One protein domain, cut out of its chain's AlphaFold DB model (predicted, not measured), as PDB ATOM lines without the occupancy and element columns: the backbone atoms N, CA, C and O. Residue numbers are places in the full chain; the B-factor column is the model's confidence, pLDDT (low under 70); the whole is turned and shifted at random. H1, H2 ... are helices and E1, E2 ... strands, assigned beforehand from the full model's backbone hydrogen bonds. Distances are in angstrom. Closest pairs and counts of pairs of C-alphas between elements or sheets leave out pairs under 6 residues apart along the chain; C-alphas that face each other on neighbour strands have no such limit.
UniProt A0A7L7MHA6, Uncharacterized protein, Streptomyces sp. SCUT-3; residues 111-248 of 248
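AT A GLANCE: This is residues 111 to 248 of the 248 residues of an uncharacterized protein of Streptomyces sp. SCUT-3 (UniProt A0A7L7MHA6). Look for one helix, H3, in the middle, packed between a long two-stranded hairpin, E1 and E2, and a small three-stranded sheet, E3 E4 E5. H1 packs beside H3 and over the hairpin, the short helices H4 and H5 gather at the first end of H3, and H2 lies far out, followed by a long unnamed stretch, residues 160 to 183. The printed part has 138 residues, with the named elements in the order E1 E2 H1 H2 E3 H3 E4 E5 H4 H5; its class is mixed, helices and strands. It is compact, with a radius of gyration of the C-alphas of 13.9 A and spans of 44 by 35 by 26 A.

HOW THE PARTS SIT: Begin at the mixed sheet E3, residues 184 to 186, E4, residues 215 to 218, and E5, residues 226 to 228, in that order. E3 and E4 are parallel, with N 184 and O 216 2.9 A apart; E4 and E5 are an antiparallel hairpin, with N 228 and O 215 2.8 A apart. H3, residues 195 to 209, is on this sheet and stands up from it, its line rising 43 degrees; E3, H3 and E4 form a strand-helix-strand unit, two parallel neighbour strands with a helix between, and its crossover is right-handed. Next find the antiparallel hairpin of E1, residues 111 to 120, and E2, residues 123 to 133, with N 114 and O 129 2.8 A apart; E2 bends by 68 degrees at residue 130. The closest C-alphas of E1 and H3, Tyr 117 and Gln 200, are 4.9 A apart. H1, residues 138 to 151, touches H3 at a steep tilt of 41 degrees, opposite ways, closest at the C-alphas of Val 146 and Leu 201, 7.3 A. H5, residues 238 to 243, touches residues 195 to 199 of H3, about perpendicular at 83 degrees, with the C-alphas of Ser 195 and Pro 238 closest at 5.2 A. H4, residues 232 to 236, only just touches H3, with 3 pairs of C-alphas within 8 A, the closest Ala 199 and Leu 234 at 6.1 A. H2, residues 155 to 159, touches no helix. Every O i to N i+4 pair is within hydrogen-bond range in H1, H2, H3 and H4; in H5 it is 0 of 2, with 1 of 3 O i to N i+3 pairs.

IN THESE COORDINATES: Find C-alpha 111 at (3.910, -17.832, 60.847); from there E1 runs 26.2 A, and E2 runs 27.4 A. H1 measures 19.8 A. Find C-alpha 195 at (1.682, -11.871, 31.326); H3 runs 20.6 A from it. H5 ends at C-alpha 243, (-6.595, -5.868, 28.819).

THE WHOLE: The farthest C-alphas, Gly 159 and Gly 178, are 44.5 A apart. The printed part has no cut, and the one long link is H2 to E3, 24 residues. Residues 162 to 163 of it pair with residues 119 to 120 of E1, and residues 172 to 173 with 185 to 186 of E3, both antiparallel. The mean pLDDT of the printed part is 93.5; residues 240 to 245 are under 70.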
ATOM      1  N   GLN A 111       3.833 -16.939  62.001       93.56
ATOM      2  CA  GLN A 111       3.910 -17.832  60.847       93.56
ATOM      3  C   GLN A 111       2.495 -18.138  60.353       93.56
ATOM      4  O   GLN A 111       1.646 -18.590  61.121       93.56
ATOM      5  N   ARG A 112       2.241 -17.885  59.070       93.88
ATOM      6  CA  ARG A 112       0.956 -18.138  58.414       93.88
ATOM      7  C   ARG A 112       1.171 -18.893  57.112       93.88
ATOM      8  O   ARG A 112       2.152 -18.653  56.403       93.88
ATOM      9  N   ALA A 113       0.241 -19.794  56.812       94.56
ATOM     10  CA  ALA A 113       0.128 -20.399  55.496       94.56
ATOM     11  C   ALA A 113      -0.490 -19.376  54.531       94.56
ATOM     12  O   ALA A 113      -1.526 -18.789  54.837       94.56
ATOM     13  N   VAL A 114       0.151 -19.157  53.388       96.00
ATOM     14  CA  VAL A 114      -0.308 -18.266  52.315       96.00
ATOM     15  C   VAL A 114      -0.272 -18.994  50.979       96.00
ATOM     16  O   VAL A 114       0.519 -19.923  50.796       96.00
ATOM     17  N   GLU A 115      -1.106 -18.570  50.036       95.94
ATOM     18  CA  GLU A 115      -1.064 -19.071  48.665       95.94
ATOM     19  C   GLU A 115      -0.163 -18.189  47.804       95.94
ATOM     20  O   GLU A 115      -0.399 -16.990  47.670       95.94
ATOM     21  N   VAL A 116       0.843 -18.793  47.174       97.75
ATOM     22  CA  VAL A 116       1.594 -18.173  46.077       97.75
ATOM     23  C   VAL A 116       1.209 -18.846  44.771       97.75
ATOM     24  O   VAL A 116       1.119 -20.070  44.693       97.75
ATOM     25  N   TYR A 117       0.970 -18.055  43.734       98.00
ATOM     26  CA  TYR A 117       0.586 -18.576  42.427       98.00
ATOM     27  C   TYR A 117       1.839 -18.754  41.569       98.00
ATOM     28  O   TYR A 117       2.558 -17.794  41.291       98.00
ATOM     29  N   LEU A 118       2.121 -19.996  41.171       98.19
ATOM     30  CA  LEU A 118       3.274 -20.362  40.344       98.19
ATOM     31  C   LEU A 118       2.833 -20.830  38.965       98.19
ATOM     32  O   LEU A 118       1.723 -21.335  38.798       98.19
ATOM     33  N   VAL A 119       3.723 -20.685  37.987       97.94
ATOM     34  CA  VAL A 119       3.472 -21.154  36.626       97.94
ATOM     35  C   VAL A 119       3.636 -22.668  36.584       97.94
ATOM     36  O   VAL A 119       4.634 -23.217  37.050       97.94
ATOM     37  N   CYS A 120       2.649 -23.340  36.005       96.25
ATOM     38  CA  CYS A 120       2.709 -24.737  35.613       96.25
ATOM     39  C   CYS A 120       2.213 -24.842  34.173       96.25
ATOM     40  O   CYS A 120       1.030 -24.641  33.890       96.25
ATOM     41  N   ARG A 121       3.112 -25.199  33.252       92.12
ATOM     42  CA  ARG A 121       2.832 -25.232  31.808       92.12
ATOM     43  C   ARG A 121       2.359 -23.868  31.286       92.12
ATOM     44  O   ARG A 121       3.188 -23.008  31.036       92.12
ATOM     45  N   SER A 122       1.054 -23.689  31.105       92.88
ATOM     46  CA  SER A 122       0.439 -22.478  30.547       92.88
ATOM     47  C   SER A 122      -0.596 -21.873  31.493       92.88
ATOM     48  O   SER A 122      -1.427 -21.081  31.071       92.88
ATOM     49  N   GLU A 123      -0.557 -22.246  32.773       95.62
ATOM     50  CA  GLU A 123      -1.505 -21.792  33.789       95.62
ATOM     51  C   GLU A 123      -0.758 -21.335  35.045       95.62
ATOM     52  O   GLU A 123       0.352 -21.800  35.321       95.62
ATOM     53  N   VAL A 124      -1.384 -20.463  35.839       97.06
ATOM     54  CA  VAL A 124      -0.942 -20.163  37.205       97.06
ATOM     55  C   VAL A 124      -1.804 -20.906  38.220       97.06
ATOM     56  O   VAL A 124      -3.040 -20.843  38.216       97.06
ATOM     57  N   VAL A 125      -1.143 -21.629  39.117       96.62
ATOM     58  CA  VAL A 125      -1.793 -22.492  40.107       96.62
ATOM     59  C   VAL A 125      -1.270 -22.186  41.513       96.62
ATOM     60  O   VAL A 125      -0.089 -21.868  41.666       96.62
ATOM     61  N   PRO A 126      -2.122 -22.278  42.546       97.44
ATOM     62  CA  PRO A 126      -1.716 -21.988  43.912       97.44
ATOM     63  C   PRO A 126      -0.741 -23.049  44.432       97.44
ATOM     64  O   PRO A 126      -0.831 -24.234  44.089       97.44
ATOM     65  N   ARG A 127       0.180 -22.607  45.286       96.75
ATOM     66  CA  ARG A 127       1.046 -23.414  46.147       96.75
ATOM     67  C   ARG A 127       1.051 -22.794  47.534       96.75
ATOM     68  O   ARG A 127       1.186 -21.581  47.678       96.75
ATOM     69  N   THR A 128       0.934 -23.623  48.558       95.50
ATOM     70  CA  THR A 128       0.990 -23.151  49.940       95.50
ATOM     71  C   THR A 128       2.433 -22.861  50.340       95.50
ATOM     72  O   THR A 128       3.346 -23.634  50.047       95.50
ATOM     73  N   ARG A 129       2.651 -21.742  51.029       94.50
ATOM     74  CA  ARG A 129       3.919 -21.389  51.671       94.50
ATOM     75  C   ARG A 129       3.672 -21.001  53.108       94.50
ATOM     76  O   ARG A 129       2.672 -20.366  53.406       94.50
ATOM     77  N   THR A 130       4.629 -21.304  53.971       95.50
ATOM     78  CA  THR A 130       4.664 -20.749  55.321       95.50
ATOM     79  C   THR A 130       5.595 -19.552  55.322       95.50
ATOM     80  O   THR A 130       6.749 -19.643  54.895       95.50
ATOM     81  N   ALA A 131       5.098 -18.413  55.783       94.12
ATOM     82  CA  ALA A 131       5.898 -17.210  55.928       94.12
ATOM     83  C   ALA A 131       5.494 -16.440  57.180       94.12
ATOM     84  O   ALA A 131       4.394 -16.591  57.704       94.12
ATOM     85  N   GLU A 132       6.426 -15.635  57.672       94.31
ATOM     86  CA  GLU A 132       6.201 -14.766  58.816       94.31
ATOM     87  C   GLU A 132       5.645 -13.433  58.350       94.31
ATOM     88  O   GLU A 132       6.198 -12.804  57.439       94.31
ATOM     89  N   PHE A 133       4.577 -13.010  59.013       92.81
ATOM     90  CA  PHE A 133       3.895 -11.762  58.732       92.81
ATOM     91  C   PHE A 133       3.559 -11.032  60.025       92.81
ATOM     92  O   PHE A 133       3.310 -11.642  61.068       92.81
ATOM     93  N   ARG A 134       3.524  -9.709  59.922       90.62
ATOM     94  CA  ARG A 134       3.031  -8.802  60.953       90.62
ATOM     95  C   ARG A 134       1.683  -8.266  60.495       90.62
ATOM     96  O   ARG A 134       1.524  -7.959  59.318       90.62
ATOM     97  N   ASP A 135       0.714  -8.190  61.398       85.50
ATOM     98  CA  ASP A 135      -0.634  -7.719  61.042       85.50
ATOM     99  C   ASP A 135      -0.700  -6.187  60.944       85.50
ATOM    100  O   ASP A 135      -1.575  -5.644  60.283       85.50
ATOM    101  N   ASP A 136       0.228  -5.496  61.605       91.81
ATOM    102  CA  ASP A 136       0.337  -4.037  61.692       91.81
ATOM    103  C   ASP A 136       1.132  -3.398  60.540       91.81
ATOM    104  O   ASP A 136       1.296  -2.182  60.521       91.81
ATOM    105  N   ASP A 137       1.624  -4.192  59.585       93.69
ATOM    106  CA  ASP A 137       2.466  -3.712  58.483       93.69
ATOM    107  C   ASP A 137       2.067  -4.363  57.139       93.69
ATOM    108  O   ASP A 137       2.669  -5.357  56.707       93.69
ATOM    109  N   PRO A 138       1.023  -3.836  56.468       93.88
ATOM    110  CA  PRO A 138       0.545  -4.384  55.201       93.88
ATOM    111  C   PRO A 138       1.583  -4.248  54.082       93.88
ATOM    112  O   PRO A 138       1.674  -5.122  53.218       93.88
ATOM    113  N   GLU A 139       2.412  -3.200  54.092       96.19
ATOM    114  CA  GLU A 139       3.453  -3.019  53.078       96.19
ATOM    115  C   GLU A 139       4.575  -4.052  53.236       96.19
ATOM    116  O   GLU A 139       5.028  -4.630  52.239       96.19
ATOM    117  N   ALA A 140       4.994  -4.361  54.467       96.50
ATOM    118  CA  ALA A 140       5.904  -5.478  54.707       96.50
ATOM    119  C   ALA A 140       5.289  -6.817  54.282       96.50
ATOM    120  O   ALA A 140       6.000  -7.648  53.706       96.50
ATOM    121  N   ALA A 141       3.985  -7.026  54.495       96.44
ATOM    122  CA  ALA A 141       3.295  -8.225  54.024       96.44
ATOM    123  C   ALA A 141       3.304  -8.332  52.487       96.44
ATOM    124  O   ALA A 141       3.699  -9.372  51.950       96.44
ATOM    125  N   ALA A 142       2.972  -7.256  51.767       97.94
ATOM    126  CA  ALA A 142       3.018  -7.220  50.303       97.94
ATOM    127  C   ALA A 142       4.435  -7.476  49.762       97.94
ATOM    128  O   ALA A 142       4.634  -8.312  48.875       97.94
ATOM    129  N   ARG A 143       5.454  -6.829  50.345       98.31
ATOM    130  CA  ARG A 143       6.864  -7.070  49.989       98.31
ATOM    131  C   ARG A 143       7.291  -8.506  50.273       98.31
ATOM    132  O   ARG A 143       8.038  -9.081  49.479       98.31
ATOM    133  N   ARG A 144       6.805  -9.111  51.362       98.00
ATOM    134  CA  ARG A 144       7.065 -10.519  51.681       98.00
ATOM    135  C   ARG A 144       6.474 -11.449  50.622       98.00
ATOM    136  O   ARG A 144       7.176 -12.362  50.193       98.00
ATOM    137  N   LEU A 145       5.246 -11.204  50.165       98.38
ATOM    138  CA  LEU A 145       4.611 -11.990  49.098       98.38
ATOM    139  C   LEU A 145       5.374 -11.882  47.770       98.38
ATOM    140  O   LEU A 145       5.660 -12.904  47.144       98.38
ATOM    141  N   VAL A 146       5.794 -10.674  47.376       98.62
ATOM    142  CA  VAL A 146       6.654 -10.479  46.191       98.62
ATOM    143  C   VAL A 146       7.994 -11.196  46.358       98.62
ATOM    144  O   VAL A 146       8.477 -11.830  45.421       98.62
ATOM    145  N   GLY A 147       8.578 -11.162  47.558       98.38
ATOM    146  CA  GLY A 147       9.793 -11.905  47.887       98.38
ATOM    147  C   GLY A 147       9.636 -13.421  47.724       98.38
ATOM    148  O   GLY A 147      10.523 -14.062  47.168       98.38
ATOM    149  N   LEU A 148       8.501 -13.992  48.145       97.88
ATOM    150  CA  LEU A 148       8.203 -15.417  47.952       97.88
ATOM    151  C   LEU A 148       8.078 -15.779  46.463       97.88
ATOM    152  O   LEU A 148       8.647 -16.780  46.035       97.88
ATOM    153  N   LEU A 149       7.393 -14.953  45.666       98.44
ATOM    154  CA  LEU A 149       7.266 -15.168  44.219       98.44
ATOM    155  C   LEU A 149       8.611 -15.072  43.487       98.44
ATOM    156  O   LEU A 149       8.868 -15.864  42.581       98.44
ATOM    157  N   ARG A 150       9.473 -14.129  43.892       98.06
ATOM    158  CA  ARG A 150      10.828 -13.940  43.342       98.06
ATOM    159  C   ARG A 150      11.799 -15.044  43.745       98.06
ATOM    160  O   ARG A 150      12.671 -15.393  42.958       98.06
ATOM    161  N   ALA A 151      11.663 -15.580  44.959       96.94
ATOM    162  CA  ALA A 151      12.424 -16.751  45.389       96.94
ATOM    163  C   ALA A 151      12.089 -17.981  44.528       96.94
ATOM    164  O   ALA A 151      12.951 -18.829  44.305       96.94
ATOM    165  N   GLY A 152      10.859 -18.033  44.006       94.00
ATOM    166  CA  GLY A 152      10.425 -19.025  43.037       94.00
ATOM    167  C   GLY A 152      10.089 -20.390  43.652       94.00
ATOM    168  O   GLY A 152       9.871 -20.518  44.866       94.00
ATOM    169  N   PRO A 153       9.979 -21.425  42.802       95.81
ATOM    170  CA  PRO A 153       9.687 -22.781  43.249       95.81
ATOM    171  C   PRO A 153      10.809 -23.347  44.132       95.81
ATOM    172  O   PRO A 153      11.988 -23.028  43.962       95.81
ATOM    173  N   THR A 154      10.454 -24.234  45.062       93.62
ATOM    174  CA  THR A 154      11.426 -25.078  45.768       93.62
ATOM    175  C   THR A 154      12.127 -26.011  44.776       93.62
ATOM    176  O   THR A 154      11.703 -26.172  43.632       93.62
ATOM    177  N   ARG A 155      13.206 -26.677  45.201       91.94
ATOM    178  CA  ARG A 155      13.896 -27.654  44.338       91.94
ATOM    179  C   ARG A 155      12.973 -28.789  43.888       91.94
ATOM    180  O   ARG A 155      13.063 -29.226  42.745       91.94
ATOM    181  N   GLU A 156      12.091 -29.240  44.775       91.12
ATOM    182  CA  GLU A 156      11.109 -30.293  44.497       91.12
ATOM    183  C   GLU A 156      10.068 -29.824  43.477       91.12
ATOM    184  O   GLU A 156       9.822 -30.507  42.486       91.12
ATOM    185  N   GLU A 157       9.511 -28.627  43.665       94.94
ATOM    186  CA  GLU A 157       8.559 -28.030  42.724       94.94
ATOM    187  C   GLU A 157       9.203 -27.729  41.363       94.94
ATOM    188  O   GLU A 157       8.593 -27.981  40.326       94.94
ATOM    189  N   GLY A 158      10.445 -27.241  41.338       95.12
ATOM    190  CA  GLY A 158      11.187 -27.025  40.095       95.12
ATOM    191  C   GLY A 158      11.409 -28.335  39.334       95.12
ATOM    192  O   GLY A 158      11.209 -28.387  38.121       95.12
ATOM    193  N   GLY A 159      11.721 -29.425  40.048       91.44
ATOM    194  CA  GLY A 159      11.753 -30.778  39.482       91.44
ATOM    195  C   GLY A 159      10.386 -31.259  38.974       91.44
ATOM    196  O   GLY A 159      10.321 -32.027  38.016       91.44
ATOM    197  N   ALA A 160       9.300 -30.753  39.564       92.44
ATOM    198  CA  ALA A 160       7.919 -30.951  39.128       92.44
ATOM    199  C   ALA A 160       7.442 -29.927  38.071       92.44
ATOM    200  O   ALA A 160       6.255 -29.888  37.746       92.44
ATOM    201  N   GLY A 161       8.340 -29.120  37.495       94.88
ATOM    202  CA  GLY A 161       8.034 -28.238  36.365       94.88
ATOM    203  C   GLY A 161       7.349 -26.919  36.727       94.88
ATOM    204  O   GLY A 161       6.816 -26.259  35.835       94.88
ATOM    205  N   PHE A 162       7.351 -26.531  38.004       96.88
ATOM    206  CA  PHE A 162       6.931 -25.192  38.409       96.88
ATOM    207  C   PHE A 162       7.995 -24.151  38.065       96.88
ATOM    208  O   PHE A 162       9.191 -24.412  38.202       96.88
ATOM    209  N   THR A 163       7.557 -22.953  37.687       97.00
ATOM    210  CA  THR A 163       8.427 -21.789  37.469       97.00
ATOM    211  C   THR A 163       7.801 -20.510  38.027       97.00
ATOM    212  O   THR A 163       6.661 -20.491  38.504       97.00
ATOM    213  N   THR A 164       8.580 -19.430  38.000       98.00
ATOM    214  CA  THR A 164       8.106 -18.072  38.256       98.00
ATOM    215  C   THR A 164       8.605 -17.167  37.140       98.00
ATOM    216  O   THR A 164       9.776 -17.246  36.769       98.00
ATOM    217  N   ASP A 165       7.721 -16.314  36.636       97.69
ATOM    218  CA  ASP A 165       8.057 -15.295  35.640       97.69
ATOM    219  C   ASP A 165       8.211 -13.913  36.296       97.69
ATOM    220  O   ASP A 165       8.533 -12.929  35.626       97.69
ATOM    221  N   VAL A 166       8.000 -13.820  37.616       98.56
ATOM    222  CA  VAL A 166       8.140 -12.574  38.376       98.56
ATOM    223  C   VAL A 166       9.593 -12.083  38.321       98.56
ATOM    224  O   VAL A 166      10.486 -12.802  38.780       98.56
ATOM    225  N   PRO A 167       9.856 -10.860  37.808       98.38
ATOM    226  CA  PRO A 167      11.216 -10.355  37.666       98.38
ATOM    227  C   PRO A 167      11.979 -10.333  39.001       98.38
ATOM    228  O   PRO A 167      11.421  -9.921  40.024       98.38
ATOM    229  N   PRO A 168      13.269 -10.719  39.014       96.75
ATOM    230  CA  PRO A 168      14.047 -10.882  40.244       96.75
ATOM    231  C   PRO A 168      14.305  -9.566  40.987       96.75
ATOM    232  O   PRO A 168      14.716  -9.595  42.147       96.75
ATOM    233  N   ASP A 169      14.069  -8.428  40.343       97.00
ATOM    234  CA  ASP A 169      14.209  -7.061  40.840       97.00
ATOM    235  C   ASP A 169      12.859  -6.351  41.048       97.00
ATOM    236  O   ASP A 169      12.856  -5.188  41.455       97.00
ATOM    237  N   LEU A 170      11.721  -7.025  40.811       98.50
ATOM    238  CA  LEU A 170      10.400  -6.435  41.032       98.50
ATOM    239  C   LEU A 170      10.230  -6.052  42.507       98.50
ATOM    240  O   LEU A 170      10.457  -6.855  43.422       98.50
ATOM    241  N   GLN A 171       9.817  -4.811  42.736       98.12
ATOM    242  CA  GLN A 171       9.510  -4.280  44.056       98.12
ATOM    243  C   GLN A 171       8.066  -3.797  44.100       98.12
ATOM    244  O   GLN A 171       7.488  -3.425  43.078       98.12
ATOM    245  N   VAL A 172       7.518  -3.783  45.311       98.38
ATOM    246  CA  VAL A 172       6.195  -3.247  45.613       98.38
ATOM    247  C   VAL A 172       6.302  -2.249  46.758       98.38
ATOM    248  O   VAL A 172       7.079  -2.437  47.705       98.38
ATOM    249  N   ARG A 173       5.536  -1.172  46.640       97.50
ATOM    250  CA  ARG A 173       5.372  -0.140  47.657       97.50
ATOM    251  C   ARG A 173       3.894   0.119  47.903       97.50
ATOM    252  O   ARG A 173       3.071  -0.198  47.044       97.50
ATOM    253  N   GLY A 174       3.592   0.694  49.060       96.38
ATOM    254  CA  GLY A 174       2.255   1.180  49.379       96.38
ATOM    255  C   GLY A 174       1.775   2.298  48.438       96.38
ATOM    256  O   GLY A 174       2.518   2.736  47.546       96.38
ATOM    257  N   PRO A 175       0.539   2.769  48.647       96.25
ATOM    258  CA  PRO A 175      -0.078   3.794  47.817       96.25
ATOM    259  C   PRO A 175       0.656   5.138  47.913       96.25
ATOM    260  O   PRO A 175       1.244   5.490  48.940       96.25
ATOM    261  N   ARG A 176       0.610   5.918  46.831       93.94
ATOM    262  CA  ARG A 176       1.028   7.327  46.816       93.94
ATOM    263  C   ARG A 176      -0.107   8.241  47.255       93.94
ATOM    264  O   ARG A 176      -1.256   7.840  47.405       93.94
ATOM    265  N   SER A 177       0.219   9.520  47.429       92.69
ATOM    266  CA  SER A 177      -0.802  10.545  47.628       92.69
ATOM    267  C   SER A 177      -1.768  10.568  46.438       92.69
ATOM    268  O   SER A 177      -1.337  10.743  45.303       92.69
ATOM    269  N   GLY A 178      -3.061  10.388  46.714       92.44
ATOM    270  CA  GLY A 178      -4.118  10.330  45.700       92.44
ATOM    271  C   GLY A 178      -4.503   8.916  45.260       92.44
ATOM    272  O   GLY A 178      -5.568   8.758  44.667       92.44
ATOM    273  N   ASP A 179      -3.702   7.902  45.588       95.69
ATOM    274  CA  ASP A 179      -4.067   6.509  45.340       95.69
ATOM    275  C   ASP A 179      -5.094   6.010  46.374       95.69
ATOM    276  O   ASP A 179      -5.124   6.508  47.506       95.69
ATOM    277  N   PRO A 180      -5.908   4.996  46.023       96.00
ATOM    278  CA  PRO A 180      -6.680   4.228  46.997       96.00
ATOM    279  C   PRO A 180      -5.786   3.623  48.091       96.00
ATOM    280  O   PRO A 180      -4.641   3.257  47.831       96.00
ATOM    281  N   GLU A 181      -6.306   3.491  49.313       94.56
ATOM    282  CA  GLU A 181      -5.535   3.028  50.481       94.56
ATOM    283  C   GLU A 181      -5.038   1.575  50.374       94.56
ATOM    284  O   GLU A 181      -4.036   1.213  50.989       94.56
ATOM    285  N   ASP A 182      -5.710   0.762  49.564       95.00
ATOM    286  CA  ASP A 182      -5.413  -0.641  49.277       95.00
ATOM    287  C   ASP A 182      -4.617  -0.843  47.970       95.00
ATOM    288  O   ASP A 182      -4.389  -1.980  47.543       95.00
ATOM    289  N   ALA A 183      -4.176   0.246  47.328       97.06
ATOM    290  CA  ALA A 183      -3.398   0.190  46.098       97.06
ATOM    291  C   ALA A 183      -1.913  -0.110  46.324       97.06
ATOM    292  O   ALA A 183      -1.287   0.338  47.286       97.06
ATOM    293  N   TRP A 184      -1.320  -0.813  45.360       98.12
ATOM    294  CA  TRP A 184       0.093  -1.174  45.364       98.12
ATOM    295  C   TRP A 184       0.823  -0.606  44.151       98.12
ATOM    296  O   TRP A 184       0.392  -0.763  43.005       98.12
ATOM    297  N   ARG A 185       1.977   0.014  44.400       97.88
ATOM    298  CA  ARG A 185       2.842   0.588  43.367       97.88
ATOM    299  C   ARG A 185       4.011  -0.330  43.058       97.88
ATOM    300  O   ARG A 185       4.840  -0.614  43.927       97.88
ATOM    301  N   LEU A 186       4.089  -0.774  41.812       98.19
ATOM    302  CA  LEU A 186       5.154  -1.634  41.313       98.19
ATOM    303  C   LEU A 186       6.357  -0.797  40.865       98.19
ATOM    304  O   LEU A 186       6.244   0.384  40.551       98.19
ATOM    305  N   SER A 187       7.547  -1.400  40.847       97.56
ATOM    306  CA  SER A 187       8.753  -0.753  40.303       97.56
ATOM    307  C   SER A 187       8.831  -0.760  38.775       97.56
ATOM    308  O   SER A 187       9.803  -0.249  38.226       97.56
ATOM    309  N   ARG A 188       7.858  -1.378  38.103       96.94
ATOM    310  CA  ARG A 188       7.683  -1.432  36.647       96.94
ATOM    311  C   ARG A 188       6.208  -1.245  36.329       96.94
ATOM    312  O   ARG A 188       5.379  -1.534  37.194       96.94
ATOM    313  N   GLU A 189       5.893  -0.789  35.127       95.12
ATOM    314  CA  GLU A 189       4.500  -0.646  34.715       95.12
ATOM    315  C   GLU A 189       3.805  -2.025  34.669       95.12
ATOM    316  O   GLU A 189       4.410  -2.999  34.203       95.12
ATOM    317  N   PRO A 190       2.567  -2.166  35.194       94.56
ATOM    318  CA  PRO A 190       1.874  -3.454  35.228       94.56
ATOM    319  C   PRO A 190       1.681  -4.101  33.849       94.56
ATOM    320  O   PRO A 190       1.695  -5.329  33.755       94.56
ATOM    321  N   ASP A 191       1.496  -3.307  32.794       90.56
ATOM    322  CA  ASP A 191       1.316  -3.762  31.411       90.56
ATOM    323  C   ASP A 191       2.635  -4.119  30.701       90.56
ATOM    324  O   ASP A 191       2.618  -4.841  29.704       90.56
ATOM    325  N   GLU A 192       3.778  -3.698  31.247       92.62
ATOM    326  CA  GLU A 192       5.114  -4.105  30.792       92.62
ATOM    327  C   GLU A 192       5.606  -5.408  31.445       92.62
ATOM    328  O   GLU A 192       6.633  -5.973  31.044       92.62
ATOM    329  N   LEU A 193       4.906  -5.910  32.466       95.44
ATOM    330  CA  LEU A 193       5.244  -7.189  33.082       95.44
ATOM    331  C   LEU A 193       4.949  -8.360  32.132       95.44
ATOM    332  O   LEU A 193       3.965  -8.332  31.389       95.44
ATOM    333  N   PRO A 194       5.733  -9.457  32.204       95.81
ATOM    334  CA  PRO A 194       5.344 -10.707  31.563       95.81
ATOM    335  C   PRO A 194       3.922 -11.103  31.984       95.81
ATOM    336  O   PRO A 194       3.578 -11.013  33.163       95.81
ATOM    337  N   SER A 195       3.097 -11.579  31.049       95.62
ATOM    338  CA  SER A 195       1.682 -11.871  31.326       95.62
ATOM    339  C   SER A 195       1.501 -12.853  32.489       95.62
ATOM    340  O   SER A 195       0.673 -12.633  33.372       95.62
ATOM    341  N   PHE A 196       2.329 -13.901  32.538       97.31
ATOM    342  CA  PHE A 196       2.360 -14.838  33.660       97.31
ATOM    343  C   PHE A 196       2.791 -14.160  34.965       97.31
ATOM    344  O   PHE A 196       2.153 -14.389  35.985       97.31
ATOM    345  N   ALA A 197       3.789 -13.270  34.951       97.81
ATOM    346  CA  ALA A 197       4.219 -12.533  36.141       97.81
ATOM    347  C   ALA A 197       3.094 -11.669  36.729       97.81
ATOM    348  O   ALA A 197       2.877 -11.686  37.944       97.81
ATOM    349  N   LEU A 198       2.351 -10.954  35.875       97.50
ATOM    350  CA  LEU A 198       1.189 -10.169  36.298       97.50
ATOM    351  C   LEU A 198       0.113 -11.076  36.912       97.50
ATOM    352  O   LEU A 198      -0.374 -10.791  38.005       97.50
ATOM    353  N   ALA A 199      -0.217 -12.201  36.267       97.69
ATOM    354  CA  ALA A 199      -1.195 -13.155  36.792       97.69
ATOM    355  C   ALA A 199      -0.769 -13.769  38.137       97.69
ATOM    356  O   ALA A 199      -1.581 -13.847  39.063       97.69
ATOM    357  N   GLN A 200       0.502 -14.162  38.278       98.31
ATOM    358  CA  GLN A 200       1.056 -14.677  39.533       98.31
ATOM    359  C   GLN A 200       0.932 -13.652  40.665       98.31
ATOM    360  O   GLN A 200       0.507 -14.000  41.770       98.31
ATOM    361  N   LEU A 201       1.271 -12.388  40.391       98.25
ATOM    362  CA  LEU A 201       1.197 -11.304  41.366       98.25
ATOM    363  C   LEU A 201      -0.250 -11.027  41.788       98.25
ATOM    364  O   LEU A 201      -0.559 -11.076  42.980       98.25
ATOM    365  N   VAL A 202      -1.137 -10.799  40.815       98.06
ATOM    366  CA  VAL A 202      -2.555 -10.483  41.048       98.06
ATOM    367  C   VAL A 202      -3.235 -11.591  41.843       98.06
ATOM    368  O   VAL A 202      -3.904 -11.307  42.830       98.06
ATOM    369  N   CYS A 203      -3.043 -12.857  41.475       98.31
ATOM    370  CA  CYS A 203      -3.696 -13.961  42.176       98.31
ATOM    371  C   CYS A 203      -3.137 -14.210  43.582       98.31
ATOM    372  O   CYS A 203      -3.905 -14.502  44.497       98.31
ATOM    373  N   THR A 204      -1.834 -14.011  43.788       98.56
ATOM    374  CA  THR A 204      -1.217 -14.095  45.124       98.56
ATOM    375  C   THR A 204      -1.742 -12.995  46.049       98.56
ATOM    376  O   THR A 204      -2.108 -13.263  47.195       98.56
ATOM    377  N   PHE A 205      -1.812 -11.758  45.554       98.38
ATOM    378  CA  PHE A 205      -2.306 -10.615  46.326       98.38
ATOM    379  C   PHE A 205      -3.811 -10.716  46.565       98.38
ATOM    380  O   PHE A 205      -4.261 -10.460  47.675       98.38
ATOM    381  N   SER A 206      -4.574 -11.167  45.571       97.88
ATOM    382  CA  SER A 206      -6.008 -11.411  45.707       97.88
ATOM    383  C   SER A 206      -6.287 -12.391  46.849       97.88
ATOM    384  O   SER A 206      -7.026 -12.057  47.767       97.88
ATOM    385  N   ALA A 207      -5.615 -13.548  46.864       97.31
ATOM    386  CA  ALA A 207      -5.811 -14.567  47.894       97.31
ATOM    387  C   ALA A 207      -5.338 -14.142  49.300       97.31
ATOM    388  O   ALA A 207      -5.900 -14.604  50.289       97.31
ATOM    389  N   SER A 208      -4.305 -13.296  49.397       94.62
ATOM    390  CA  SER A 208      -3.629 -13.013  50.678       94.62
ATOM    391  C   SER A 208      -3.917 -11.635  51.278       94.62
ATOM    392  O   SER A 208      -3.777 -11.468  52.486       94.62
ATOM    393  N   LEU A 209      -4.237 -10.639  50.448       94.31
ATOM    394  CA  LEU A 209      -4.389  -9.234  50.849       94.31
ATOM    395  C   LEU A 209      -5.782  -8.670  50.549       94.31
ATOM    396  O   LEU A 209      -6.158  -7.682  51.166       94.31
ATOM    397  N   ALA A 210      -6.521  -9.266  49.610       95.00
ATOM    398  CA  ALA A 210      -7.824  -8.761  49.170       95.00
ATOM    399  C   ALA A 210      -8.968  -9.771  49.363       95.00
ATOM    400  O   ALA A 210     -10.023  -9.608  48.757       95.00
ATOM    401  N   ASP A 211      -8.763 -10.833  50.153       93.75
ATOM    402  CA  ASP A 211      -9.770 -11.867  50.457       93.75
ATOM    403  C   ASP A 211     -10.480 -12.446  49.209       93.75
ATOM    404  O   ASP A 211     -11.682 -12.718  49.200       93.75
ATOM    405  N   GLY A 212      -9.735 -12.617  48.113       94.44
ATOM    406  CA  GLY A 212     -10.227 -13.087  46.811       94.44
ATOM    407  C   GLY A 212     -10.800 -11.992  45.899       94.44
ATOM    408  O   GLY A 212     -11.216 -12.277  44.775       94.44
ATOM    409  N   GLY A 213     -10.814 -10.741  46.354       96.12
ATOM    410  CA  GLY A 213     -11.206  -9.558  45.592       96.12
ATOM    411  C   GLY A 213     -10.172  -9.118  44.547       96.12
ATOM    412  O   GLY A 213      -9.085  -9.702  44.438       96.12
ATOM    413  N   PRO A 214     -10.505  -8.100  43.733       95.75
ATOM    414  CA  PRO A 214      -9.566  -7.530  42.777       95.75
ATOM    415  C   PRO A 214      -8.429  -6.785  43.481       95.75
ATOM    416  O   PRO A 214      -8.607  -6.238  44.565       95.75
ATOM    417  N   VAL A 215      -7.270  -6.733  42.830       97.50
ATOM    418  CA  VAL A 215      -6.077  -6.047  43.337       97.50
ATOM    419  C   VAL A 215      -5.891  -4.740  42.585       97.50
ATOM    420  O   VAL A 215      -5.963  -4.712  41.356       97.50
ATOM    421  N   LEU A 216      -5.631  -3.665  43.320       97.62
ATOM    422  CA  LEU A 216      -5.365  -2.353  42.752       97.62
ATOM    423  C   LEU A 216      -3.859  -2.176  42.544       97.62
ATOM    424  O   LEU A 216      -3.097  -2.138  43.510       97.62
ATOM    425  N   LEU A 217      -3.422  -2.102  41.285       97.50
ATOM    426  CA  LEU A 217      -2.009  -1.979  40.921       97.50
ATOM    427  C   LEU A 217      -1.772  -0.732  40.072       97.50
ATOM    428  O   LEU A 217      -2.566  -0.407  39.189       97.50
ATOM    429  N   GLY A 218      -0.648  -0.069  40.309       96.62
ATOM    430  CA  GLY A 218      -0.133   0.995  39.454       96.62
ATOM    431  C   GLY A 218       1.379   0.887  39.287       96.62
ATOM    432  O   GLY A 218       2.051   0.219  40.079       96.62
ATOM    433  N   GLY A 219       1.916   1.527  38.253       95.88
ATOM    434  CA  GLY A 219       3.348   1.528  37.974       95.88
ATOM    435  C   GLY A 219       4.158   2.539  38.784       95.88
ATOM    436  O   GLY A 219       3.631   3.174  39.708       95.88
ATOM    437  N   PRO A 220       5.463   2.658  38.485       95.19
ATOM    438  CA  PRO A 220       6.373   3.575  39.152       95.19
ATOM    439  C   PRO A 220       6.127   5.041  38.802       95.19
ATOM    440  O   PRO A 220       6.579   5.889  39.572       95.19
ATOM    441  N   ASP A 221       5.434   5.359  37.715       90.94
ATOM    442  CA  ASP A 221       5.129   6.741  37.344       90.94
ATOM    443  C   ASP A 221       3.772   7.187  37.916       90.94
ATOM    444  O   ASP A 221       3.164   6.499  38.743       90.94
ATOM    445  N   ASP A 222       3.319   8.386  37.551       86.31
ATOM    446  CA  ASP A 222       2.053   8.966  38.029       86.31
ATOM    447  C   ASP A 222       0.824   8.428  37.274       86.31
ATOM    448  O   ASP A 222      -0.278   8.975  37.371       86.31
ATOM    449  N   ASP A 223       1.002   7.338  36.526       87.12
ATOM    450  CA  ASP A 223      -0.091   6.648  35.866       87.12
ATOM    451  C   ASP A 223      -1.122   6.134  36.877       87.12
ATOM    452  O   ASP A 223      -0.845   5.834  38.049       87.12
ATOM    453  N   ARG A 224      -2.370   6.071  36.411       90.19
ATOM    454  CA  ARG A 224      -3.520   5.702  37.239       90.19
ATOM    455  C   ARG A 224      -3.405   4.267  37.751       90.19
ATOM    456  O   ARG A 224      -2.953   3.373  37.042       90.19
ATOM    457  N   VAL A 225      -3.917   4.049  38.956       95.56
ATOM    458  CA  VAL A 225      -4.130   2.705  39.495       95.56
ATOM    459  C   VAL A 225      -5.264   2.021  38.727       95.56
ATOM    460  O   VAL A 225      -6.301   2.628  38.446       95.56
ATOM    461  N   LEU A 226      -5.063   0.752  38.382       95.38
ATOM    462  CA  LEU A 226      -6.040  -0.093  37.706       95.38
ATOM    463  C   LEU A 226      -6.423  -1.280  38.600       95.38
ATOM    464  O   LEU A 226      -5.625  -1.762  39.403       95.38
ATOM    465  N   SER A 227      -7.654  -1.756  38.444       95.81
ATOM    466  CA  SER A 227      -8.199  -2.921  39.137       95.81
ATOM    467  C   SER A 227      -7.990  -4.190  38.320       95.81
ATOM    468  O   SER A 227      -8.431  -4.272  37.171       95.81
ATOM    469  N   TYR A 228      -7.356  -5.191  38.930       95.50
ATOM    470  CA  TYR A 228      -7.046  -6.481  38.321       95.50
ATOM    471  C   TYR A 228      -7.718  -7.622  39.100       95.50
ATOM    472  O   TYR A 228      -7.286  -7.952  40.208       95.50
ATOM    473  N   PRO A 229      -8.766  -8.263  38.559       95.25
ATOM    474  CA  PRO A 229      -9.385  -9.420  39.198       95.25
ATOM    475  C   PRO A 229      -8.606 -10.716  38.916       95.25
ATOM    476  O   PRO A 229      -8.295 -11.021  37.762       95.25
ATOM    477  N   CYS A 230      -8.380 -11.548  39.941       96.12
ATOM    478  CA  CYS A 230      -7.890 -12.920  39.747       96.12
ATOM    479  C   CYS A 230      -9.025 -13.841  39.267       96.12
ATOM    480  O   CYS A 230      -9.616 -14.612  40.021       96.12
ATOM    481  N   THR A 231      -9.369 -13.740  37.985       94.62
ATOM    482  CA  THR A 231     -10.374 -14.614  37.367       94.62
ATOM    483  C   THR A 231      -9.777 -15.964  36.969       94.62
ATOM    484  O   THR A 231      -8.571 -16.101  36.765       94.62
ATOM    485  N   GLN A 232     -10.633 -16.969  36.770       93.81
ATOM    486  CA  GLN A 232     -10.214 -18.243  36.173       93.81
ATOM    487  C   GLN A 232      -9.587 -18.053  34.779       93.81
ATOM    488  O   GLN A 232      -8.677 -18.788  34.401       93.81
ATOM    489  N   GLU A 233     -10.051 -17.052  34.027       93.25
ATOM    490  CA  GLU A 233      -9.479 -16.673  32.733       93.25
ATOM    491  C   GLU A 233      -8.038 -16.186  32.894       93.25
ATOM    492  O   GLU A 233      -7.146 -16.744  32.267       93.25
ATOM    493  N   LEU A 234      -7.782 -15.241  33.811       94.38
ATOM    494  CA  LEU A 234      -6.423 -14.772  34.104       94.38
ATOM    495  C   LEU A 234      -5.509 -15.926  34.534       94.38
ATOM    496  O   LEU A 234      -4.329 -15.932  34.203       94.38
ATOM    497  N   ARG A 235      -6.054 -16.920  35.248       95.25
ATOM    498  CA  ARG A 235      -5.290 -18.084  35.706       95.25
ATOM    499  C   ARG A 235      -4.923 -19.070  34.599       95.25
ATOM    500  O   ARG A 235      -3.897 -19.734  34.710       95.25
ATOM    501  N   THR A 236      -5.756 -19.193  33.570       94.81
ATOM    502  CA  THR A 236      -5.608 -20.212  32.515       94.81
ATOM    503  C   THR A 236      -5.127 -19.651  31.178       94.81
ATOM    504  O   THR A 236      -4.633 -20.413  30.352       94.81
ATOM    505  N   ARG A 237      -5.265 -18.335  30.966       93.06
ATOM    506  CA  ARG A 237      -4.804 -17.582  29.786       93.06
ATOM    507  C   ARG A 237      -4.277 -16.197  30.191       93.06
ATOM    508  O   ARG A 237      -4.927 -15.182  29.919       93.06
ATOM    509  N   PRO A 238      -3.125 -16.115  30.880       91.50
ATOM    510  CA  PRO A 238      -2.589 -14.850  31.392       91.50
ATOM    511  C   PRO A 238      -2.403 -13.755  30.334       91.50
ATOM    512  O   PRO A 238      -2.499 -12.571  30.653       91.50
ATOM    513  N   GLU A 239      -2.197 -14.122  29.069       84.06
ATOM    514  CA  GLU A 239      -2.101 -13.203  27.931       84.06
ATOM    515  C   GLU A 239      -3.361 -12.345  27.714       84.06
ATOM    516  O   GLU A 239      -3.260 -11.213  27.244       84.06
ATOM    517  N   ALA A 240      -4.543 -12.834  28.108       69.62
ATOM    518  CA  ALA A 240      -5.794 -12.074  28.044       69.62
ATOM    519  C   ALA A 240      -5.911 -11.028  29.174       69.62
ATOM    520  O   ALA A 240      -6.709 -10.088  29.094       69.62
ATOM    521  N   GLY A 241      -5.100 -11.175  30.227       60.72
ATOM    522  CA  GLY A 241      -5.131 -10.362  31.441       60.72
ATOM    523  C   GLY A 241      -4.648  -8.924  31.278       60.72
ATOM    524  O   GLY A 241      -5.100  -8.048  32.011       60.72
ATOM    525  N   LEU A 242      -3.789  -8.653  30.293       59.72
ATOM    526  CA  LEU A 242      -3.229  -7.314  30.059       59.72
ATOM    527  C   LEU A 242      -4.306  -6.281  29.682       59.72
ATOM    528  O   LEU A 242      -4.165  -5.099  29.975       59.72
ATOM    529  N   THR A 243      -5.428  -6.725  29.104       60.34
ATOM    530  CA  THR A 243      -6.595  -5.868  28.819       60.34
ATOM    531  C   THR A 243      -7.629  -5.813  29.948       60.34
ATOM    532  O   THR A 243      -8.635  -5.120  29.812       60.34
ATOM    533  N   ALA A 244      -7.422  -6.546  31.048       54.38
ATOM    534  CA  ALA A 244      -8.407  -6.689  32.122       54.38
ATOM    535  C   ALA A 244      -8.346  -5.578  33.182       54.38
ATOM    536  O   ALA A 244      -9.278  -5.466  33.977       54.38
ATOM    537  N   GLY A 245      -7.281  -4.768  33.196       61.66
ATOM    538  CA  GLY A 245      -7.146  -3.635  34.108       61.66
ATOM    539  C   GLY A 245      -8.252  -2.604  33.872       61.66
ATOM    540  O   GLY A 245      -8.225  -1.881  32.875       61.66
ATOM    541  N   ALA A 246      -9.225  -2.528  34.778       77.50
ATOM    542  CA  ALA A 246     -10.267  -1.505  34.733       77.50
ATOM    543  C   ALA A 246      -9.821  -0.272  35.529       77.50
ATOM    544  O   ALA A 246      -9.277  -0.409  36.620       77.50
ATOM    545  N   SER A 247     -10.049   0.937  35.006       71.19
ATOM    546  CA  SER A 247      -9.842   2.159  35.794       71.19
ATOM    547  C   SER A 247     -10.782   2.171  36.997       71.19
ATOM    548  O   SER A 247     -11.974   1.903  36.824       71.19
ATOM    549  N   VAL A 248     -10.234   2.491  38.168       71.00
ATOM    550  CA  VAL A 248     -10.971   2.644  39.431       71.00
ATOM    551  C   VAL A 248     -11.541   4.049  39.554       71.00
ATOM    552  O   VAL A 248     -10.857   4.994  39.097       71.00
TER     553      VAL A 248